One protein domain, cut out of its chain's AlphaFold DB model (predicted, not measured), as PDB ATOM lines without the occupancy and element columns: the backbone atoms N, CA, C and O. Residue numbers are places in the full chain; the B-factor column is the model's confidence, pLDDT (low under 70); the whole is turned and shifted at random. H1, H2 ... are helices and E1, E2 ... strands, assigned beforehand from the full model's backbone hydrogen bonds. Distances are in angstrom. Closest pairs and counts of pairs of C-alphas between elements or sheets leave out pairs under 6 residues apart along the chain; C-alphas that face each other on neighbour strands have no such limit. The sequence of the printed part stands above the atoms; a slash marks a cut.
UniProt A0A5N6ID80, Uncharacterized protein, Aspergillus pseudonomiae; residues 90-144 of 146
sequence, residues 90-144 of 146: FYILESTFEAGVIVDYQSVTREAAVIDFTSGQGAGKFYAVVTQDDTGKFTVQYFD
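AT A GLANCE: This is residues 90 to 144 of the 146 residues of an uncharacterized protein of Aspergillus pseudonomiae (UniProt A0A5N6ID80). A two-stranded hairpin, E3 and E4, has a second, shorter strand pair, E1 and E2, over one face, with E2 the nearer to it and the two pairs only loosely stacked. The one-turn helix H1 sits beyond the short pair, away from the hairpin, and residues 96 to 104 stick out as a free loop on that side. The printed part has 55 residues, with one named helix and four named strands in the order E1, H1, E2, E3, E4; the sheets, E1 - E2 and E3 - E4, are both antiparallel. The class is mixed, helices and strands, though under half of the residues are in named elements. The whole is only just loose, close to compact, with a radius of gyration of the C-alphas of 12.4 A and spans of 32 by 26 by 18 A.

HOW THE PARTS SIT: E3, residues 127 to 132, and E4, residues 138 to 143, form a hairpin of antiparallel strands, their directions 159 degrees apart. N 129 and O 141 are 2.8 A apart and N 139 and O 131 are 2.8 A apart, both within hydrogen-bond range. The closest C-alphas of E4 and E2, residues 113 to 116, are those of Ala 113 and Phe 138, at 5.4 A. Those of E2 and E3 are Ile 115 and Ala 128, at 7.0 A. E2 is the antiparallel neighbour of E1, residues 90 to 92, at 164 degrees, with N 90 and O 115 within hydrogen-bond range at 2.8 A, and N 113 and O 92 also at 2.8 A. E1 and E3 are only just apart, their closest C-alphas 8.1 A from each other. The closest C-alphas of E1 and H1, residues 105 to 109, are those of Tyr 91 and Thr 109, at 7.0 A. H1 is apart from E3 and E4. In H1 the O i to N i+4 pair is within hydrogen-bond range.

IN THESE COORDINATES: E3 and E4 each measure 16.7 A from first to last C-alpha; C-alpha 127 is at (-32.659, 27.260, 40.334) and C-alpha 143, where E4 ends, at (-34.240, 22.506, 41.148). E2 measures 9.8 A, E1 6.7 A and H1 6.1 A. E1 begins at C-alpha 90, at (-34.117, 36.827, 47.599).

THE WHOLE: The two C-alphas farthest apart are those of Val 101 and Asp 144, at 32.5 A. Without residues 96 to 104, which stand free, the body spans 28 by 25 by 14 A. The link from E1 to H1, 12 residues, is long; that from E2 to E3 is short, and those from H1 to E2 and from E3 to E4 are tight. The printed part has no cut. The mean pLDDT of the printed part is 87.1, and no printed residue is under 70.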
ATOM      1  N   PHE A  90     -33.414  35.906  48.476       90.00
ATOM      2  CA  PHE A  90     -34.117  36.827  47.599       90.00
ATOM      3  C   PHE A  90     -35.588  36.877  47.998       90.00
ATOM      4  O   PHE A  90     -36.144  35.895  48.490       90.00
ATOM      5  N   TYR A  91     -36.206  38.029  47.774       89.81
ATOM      6  CA  TYR A  91     -37.610  38.274  48.068       89.81
ATOM      7  C   TYR A  91     -38.287  38.700  46.772       89.81
ATOM      8  O   TYR A  91     -37.786  39.598  46.094       89.81
ATOM      9  N   ILE A  92     -39.389  38.044  46.424       89.06
ATOM     10  CA  ILE A  92     -40.220  38.395  45.272       89.06
ATOM     11  C   ILE A  92     -41.577  38.829  45.797       89.06
ATOM     12  O   ILE A  92     -42.220  38.085  46.527       89.06
ATOM     13  N   LEU A  93     -42.006  40.022  45.413       87.38
ATOM     14  CA  LEU A  93     -43.333  40.538  45.697       87.38
ATOM     15  C   LEU A  93     -43.837  41.330  44.499       87.38
ATOM     16  O   LEU A  93     -43.043  41.873  43.727       87.38
ATOM     17  N   GLU A  94     -45.151  41.443  44.400       84.94
ATOM     18  CA  GLU A  94     -45.766  42.483  43.594       84.94
ATOM     19  C   GLU A  94     -45.620  43.822  44.324       84.94
ATOM     20  O   GLU A  94     -45.796  43.906  45.542       84.94
ATOM     21  N   SER A  95     -45.216  44.866  43.608       80.75
ATOM     22  CA  SER A  95     -44.929  46.153  44.228       80.75
ATOM     23  C   SER A  95     -45.138  47.320  43.276       80.75
ATOM     24  O   SER A  95     -44.924  47.209  42.072       80.75
ATOM     25  N   THR A  96     -45.501  48.463  43.855       84.19
ATOM     26  CA  THR A  96     -45.539  49.774  43.203       84.19
ATOM     27  C   THR A  96     -44.240  50.570  43.385       84.19
ATOM     28  O   THR A  96     -44.173  51.725  42.969       84.19
ATOM     29  N   PHE A  97     -43.207  49.994  44.017       83.75
ATOM     30  CA  PHE A  97     -41.920  50.661  44.210       83.75
ATOM     31  C   PHE A  97     -41.192  50.856  42.876       83.75
ATOM     32  O   PHE A  97     -41.099  49.945  42.054       83.75
ATOM     33  N   GLU A  98     -40.614  52.041  42.685       86.06
ATOM     34  CA  GLU A  98     -39.769  52.319  41.526       86.06
ATOM     35  C   GLU A  98     -38.425  51.580  41.625       86.06
ATOM     36  O   GLU A  98     -37.855  51.394  42.703       86.06
ATOM     37  N   ALA A  99     -37.875  51.167  40.483       81.19
ATOM     38  CA  ALA A  99     -36.576  50.507  40.454       81.19
ATOM     39  C   ALA A  99     -35.469  51.431  41.003       81.19
ATOM     40  O   ALA A  99     -35.307  52.563  40.558       81.19
ATOM     41  N   GLY A 100     -34.666  50.918  41.941       82.69
ATOM     42  CA  GLY A 100     -33.528  51.642  42.524       82.69
ATOM     43  C   GLY A 100     -33.826  52.400  43.820       82.69
ATOM     44  O   GLY A 100     -32.900  52.972  44.397       82.69
ATOM     45  N   VAL A 101     -35.066  52.376  44.317       83.31
ATOM     46  CA  VAL A 101     -35.404  52.978  45.614       83.31
ATOM     47  C   VAL A 101     -35.048  52.052  46.778       83.31
ATOM     48  O   VAL A 101     -35.100  50.825  46.673       83.31
ATOM     49  N   ILE A 102     -34.681  52.648  47.913       83.69
ATOM     50  CA  ILE A 102     -34.497  51.913  49.168       83.69
ATOM     51  C   ILE A 102     -35.885  51.589  49.721       83.69
ATOM     52  O   ILE A 102     -36.703  52.487  49.908       83.69
ATOM     53  N   VAL A 103     -36.129  50.310  49.997       83.12
ATOM     54  CA  VAL A 103     -37.393  49.807  50.549       83.12
ATOM     55  C   VAL A 103     -37.193  49.321  51.980       83.12
ATOM     56  O   VAL A 103     -36.122  48.813  52.324       83.12
ATOM     57  N   ASP A 104     -38.223  49.456  52.818       83.50
ATOM     58  CA  ASP A 104     -38.205  48.855  54.150       83.50
ATOM     59  C   ASP A 104     -38.291  47.326  54.021       83.50
ATOM     60  O   ASP A 104     -39.210  46.749  53.435       83.50
ATOM     61  N   TYR A 105     -37.307  46.645  54.595       80.38
ATOM     62  CA  TYR A 105     -37.257  45.191  54.623       80.38
ATOM     63  C   TYR A 105     -38.496  44.587  55.309       80.38
ATOM     64  O   TYR A 105     -39.034  43.575  54.852       80.38
ATOM     65  N   GLN A 106     -38.997  45.212  56.380       83.31
ATOM     66  CA  GLN A 106     -40.171  44.712  57.102       83.31
ATOM     67  C   GLN A 106     -41.452  44.817  56.269       83.31
ATOM     68  O   GLN A 106     -42.318  43.950  56.390       83.31
ATOM     69  N   SER A 107     -41.562  45.823  55.393       76.50
ATOM     70  CA  SER A 107     -42.711  45.945  54.490       76.50
ATOM     71  C   SER A 107     -42.683  44.912  53.365       76.50
ATOM     72  O   SER A 107     -43.734  44.486  52.911       76.50
ATOM     73  N   VAL A 108     -41.495  44.471  52.941       79.06
ATOM     74  CA  VAL A 108     -41.348  43.478  51.866       79.06
ATOM     75  C   VAL A 108     -41.557  42.048  52.370       79.06
ATOM     76  O   VAL A 108     -42.207  41.234  51.723       79.06
ATOM     77  N   THR A 109     -41.011  41.711  53.537       78.88
ATOM     78  CA  THR A 109     -40.896  40.305  53.964       78.88
ATOM     79  C   THR A 109     -42.187  39.625  54.410       78.88
ATOM     80  O   THR A 109     -42.192  38.401  54.524       78.88
ATOM     81  N   ARG A 110     -43.272  40.367  54.666       77.25
ATOM     82  CA  ARG A 110     -44.541  39.783  55.138       77.25
ATOM     83  C   ARG A 110     -45.326  39.064  54.046       77.25
ATOM     84  O   ARG A 110     -45.945  38.045  54.333       77.25
ATOM     85  N   GLU A 111     -45.297  39.595  52.829       80.56
ATOM     86  CA  GLU A 111     -46.128  39.125  51.710       80.56
ATOM     87  C   GLU A 111     -45.291  38.570  50.548       80.56
ATOM     88  O   GLU A 111     -45.825  37.957  49.627       80.56
ATOM     89  N   ALA A 112     -43.967  38.737  50.598       87.12
ATOM     90  CA  ALA A 112     -43.071  38.239  49.568       87.12
ATOM     91  C   ALA A 112     -42.918  36.710  49.585       87.12
ATOM     92  O   ALA A 112     -42.790  36.075  50.636       87.12
ATOM     93  N   ALA A 113     -42.765  36.132  48.395       91.19
ATOM     94  CA  ALA A 113     -42.111  34.847  48.231       91.19
ATOM     95  C   ALA A 113     -40.653  34.954  48.691       91.19
ATOM     96  O   ALA A 113     -39.917  35.843  48.252       91.19
ATOM     97  N   VAL A 114     -40.211  34.021  49.533       92.69
ATOM     98  CA  VAL A 114     -38.826  33.966  50.008       92.69
ATOM     99  C   VAL A 114     -38.091  32.840  49.299       92.69
ATOM    100  O   VAL A 114     -38.390  31.662  49.496       92.69
ATOM    101  N   ILE A 115     -37.089  33.208  48.506       94.12
ATOM    102  CA  ILE A 115     -36.143  32.273  47.906       94.12
ATOM    103  C   ILE A 115     -34.902  32.248  48.796       94.12
ATOM    104  O   ILE A 115     -34.250  33.271  48.984       94.12
ATOM    105  N   ASP A 116     -34.555  31.092  49.347       92.25
ATOM    106  CA  ASP A 116     -33.401  30.905  50.220       92.25
ATOM    107  C   ASP A 116     -32.540  29.744  49.723       92.25
ATOM    108  O   ASP A 116     -32.800  28.581  50.019       92.25
ATOM    109  N   PHE A 117     -31.469  30.068  49.000       89.38
ATOM    110  CA  PHE A 117     -30.462  29.088  48.580       89.38
ATOM    111  C   PHE A 117     -29.448  28.769  49.686       89.38
ATOM    112  O   PHE A 117     -28.578  27.914  49.528       89.38
ATOM    113  N   THR A 118     -29.526  29.462  50.821       85.69
ATOM    114  CA  THR A 118     -28.611  29.244  51.944       85.69
ATOM    115  C   THR A 118     -28.981  28.000  52.743       85.69
ATOM    116  O   THR A 118     -28.110  27.341  53.306       85.69
ATOM    117  N   SER A 119     -30.279  27.734  52.899       82.62
ATOM    118  CA  SER A 119     -30.789  26.747  53.852       82.62
ATOM    119  C   SER A 119     -32.119  26.142  53.401       82.62
ATOM    120  O   SER A 119     -32.718  26.588  52.429       82.62
ATOM    121  N   GLY A 120     -32.589  25.110  54.108       86.12
ATOM    122  CA  GLY A 120     -33.863  24.460  53.798       86.12
ATOM    123  C   GLY A 120     -33.862  23.782  52.426       86.12
ATOM    124  O   GLY A 120     -32.855  23.210  52.012       86.12
ATOM    125  N   GLN A 121     -34.997  23.842  51.726       88.75
ATOM    126  CA  GLN A 121     -35.189  23.170  50.434       88.75
ATOM    127  C   GLN A 121     -34.320  23.737  49.301       88.75
ATOM    128  O   GLN A 121     -34.055  23.023  48.337       88.75
ATOM    129  N   GLY A 122     -33.862  24.989  49.416       86.44
ATOM    130  CA  GLY A 122     -32.980  25.614  48.430       86.44
ATOM    131  C   GLY A 122     -31.493  25.353  48.659       86.44
ATOM    132  O   GLY A 122     -30.682  25.683  47.795       86.44
ATOM    133  N   ALA A 123     -31.105  24.754  49.790       84.12
ATOM    134  CA  ALA A 123     -29.704  24.465  50.072       84.12
ATOM    135  C   ALA A 123     -29.114  23.502  49.029       84.12
ATOM    136  O   ALA A 123     -29.619  22.400  48.826       84.12
ATOM    137  N   GLY A 124     -28.024  23.920  48.381       79.25
ATOM    138  CA  GLY A 124     -27.358  23.134  47.335       79.25
ATOM    139  C   GLY A 124     -28.075  23.134  45.979       79.25
ATOM    140  O   GLY A 124     -27.631  22.430  45.079       79.25
ATOM    141  N   LYS A 125     -29.151  23.915  45.828       86.19
ATOM    142  CA  LYS A 125     -29.874  24.116  44.567       86.19
ATOM    143  C   LYS A 125     -29.382  25.380  43.866       86.19
ATOM    144  O   LYS A 125     -28.825  26.274  44.503       86.19
ATOM    145  N   PHE A 126     -29.611  25.460  42.558       87.31
ATOM    146  CA  PHE A 126     -29.155  26.584  41.728       87.31
ATOM    147  C   PHE A 126     -30.295  27.319  41.024       87.31
ATOM    148  O   PHE A 126     -30.107  28.443  40.564       87.31
ATOM    149  N   TYR A 127     -31.482  26.711  40.989       91.75
ATOM    150  CA  TYR A 127     -32.659  27.260  40.334       91.75
ATOM    151  C   TYR A 127     -33.830  27.282  41.309       91.75
ATOM    152  O   TYR A 127     -34.025  26.342  42.082       91.75
ATOM    153  N   ALA A 128     -34.608  28.360  41.260       94.19
ATOM    154  CA  ALA A 128     -35.870  28.488  41.970       94.19
ATOM    155  C   ALA A 128     -36.932  29.002  40.998       94.19
ATOM    156  O   ALA A 128     -36.711  30.000  40.313       94.19
ATOM    157  N   VAL A 129     -38.076  28.323  40.951       94.38
ATOM    158  CA  VAL A 129     -39.271  28.781  40.242       94.38
ATOM    159  C   VAL A 129     -40.249  29.295  41.281       94.38
ATOM    160  O   VAL A 129     -40.546  28.604  42.258       94.38
ATOM    161  N   VAL A 130     -40.724  30.517  41.067       94.38
ATOM    162  CA  VAL A 130     -41.740  31.144  41.908       94.38
ATOM    163  C   VAL A 130     -43.017  31.281  41.101       94.38
ATOM    164  O   VAL A 130     -43.015  31.919  40.051       94.38
ATOM    165  N   THR A 131     -44.093  30.686  41.604       94.62
ATOM    166  CA  THR A 131     -45.421  30.750  40.989       94.62
ATOM    167  C   THR A 131     -46.359  31.489  41.926       94.62
ATOM    168  O   THR A 131     -46.458  31.131  43.103       94.62
ATOM    169  N   GLN A 132     -47.042  32.503  41.402       93.44
ATOM    170  CA  GLN A 132     -48.155  33.170  42.067       93.44
ATOM    171  C   GLN A 132     -49.460  32.556  41.559       93.44
ATOM    172  O   GLN A 132     -49.637  32.426  40.346       93.44
ATOM    173  N   ASP A 133     -50.335  32.132  42.466       90.69
ATOM    174  CA  ASP A 133     -51.665  31.644  42.101       90.69
ATOM    175  C   ASP A 133     -52.691  32.785  41.982       90.69
ATOM    176  O   ASP A 133     -52.389  33.958  42.213       90.69
ATOM    177  N   ASP A 134     -53.921  32.440  41.600       92.25
ATOM    178  CA  ASP A 134     -55.042  33.374  41.450       92.25
ATOM    179  C   ASP A 134     -55.510  33.999  42.776       92.25
ATOM    180  O   ASP A 134     -56.220  35.005  42.767       92.25
ATOM    181  N   THR A 135     -55.074  33.457  43.917       87.81
ATOM    182  CA  THR A 135     -55.293  34.037  45.249       87.81
ATOM    183  C   THR A 135     -54.194  35.021  45.656       87.81
ATOM    184  O   THR A 135     -54.252  35.601  46.741       87.81
ATOM    185  N   GLY A 136     -53.188  35.221  44.796       83.94
ATOM    186  CA  GLY A 136     -52.028  36.071  45.055       83.94
ATOM    187  C   GLY A 136     -50.958  35.401  45.918       83.94
ATOM    188  O   GLY A 136     -49.958  36.037  46.253       83.94
ATOM    189  N   LYS A 137     -51.128  34.123  46.276       88.50
ATOM    190  CA  LYS A 137     -50.186  33.389  47.118       88.50
ATOM    191  C   LYS A 137     -49.011  32.889  46.288       88.50
ATOM    192  O   LYS A 137     -49.172  32.333  45.203       88.50
ATOM    193  N   PHE A 138     -47.813  33.020  46.848       92.81
ATOM    194  CA  PHE A 138     -46.597  32.510  46.230       92.81
ATOM    195  C   PHE A 138     -46.259  31.084  46.670       92.81
ATOM    196  O   PHE A 138     -46.358  30.716  47.844       92.81
ATOM    197  N   THR A 139     -45.759  30.301  45.719       93.69
ATOM    198  CA  THR A 139     -45.114  29.004  45.941       93.69
ATOM    199  C   THR A 139     -43.709  29.031  45.353       93.69
ATOM    200  O   THR A 139     -43.495  29.597  44.283       93.69
ATOM    201  N   VAL A 140     -42.738  28.448  46.062       95.06
ATOM    202  CA  VAL A 140     -41.331  28.397  45.636       95.06
ATOM    203  C   VAL A 140     -40.908  26.940  45.509       95.06
ATOM    204  O   VAL A 140     -41.036  26.171  46.460       95.06
ATOM    205  N   GLN A 141     -40.396  26.566  44.340       95.31
ATOM    206  CA  GLN A 141     -39.872  25.231  44.054       95.31
ATOM    207  C   GLN A 141     -38.410  25.330  43.627       95.31
ATOM    208  O   GLN A 141     -38.060  26.210  42.844       95.31
ATOM    209  N   TYR A 142     -37.560  24.431  44.127       94.56
ATOM    210  CA  TYR A 142     -36.121  24.447  43.856       94.56
ATOM    211  C   TYR A 142     -35.686  23.260  43.002       94.56
ATOM    212  O   TYR A 142     -36.151  22.139  43.210       94.56
ATOM    213  N   PHE A 143     -34.735  23.499  42.100       89.81
ATOM    214  CA  PHE A 143     -34.240  22.506  41.148       89.81
ATOM    215  C   PHE A 143     -32.708  22.506  41.077       89.81
ATOM    216  O   PHE A 143     -32.051  23.525  41.318       89.81
ATOM    217  N   ASP A 144     -32.141  21.343  40.750       82.38
ATOM    218  CA  ASP A 144     -30.701  21.197  40.503       82.38
ATOM    219  C   ASP A 144     -30.313  21.741  39.124       82.38
ATOM    220  O   ASP A 144     -29.277  22.384  39.004       82.38
TER     221      ASP A 144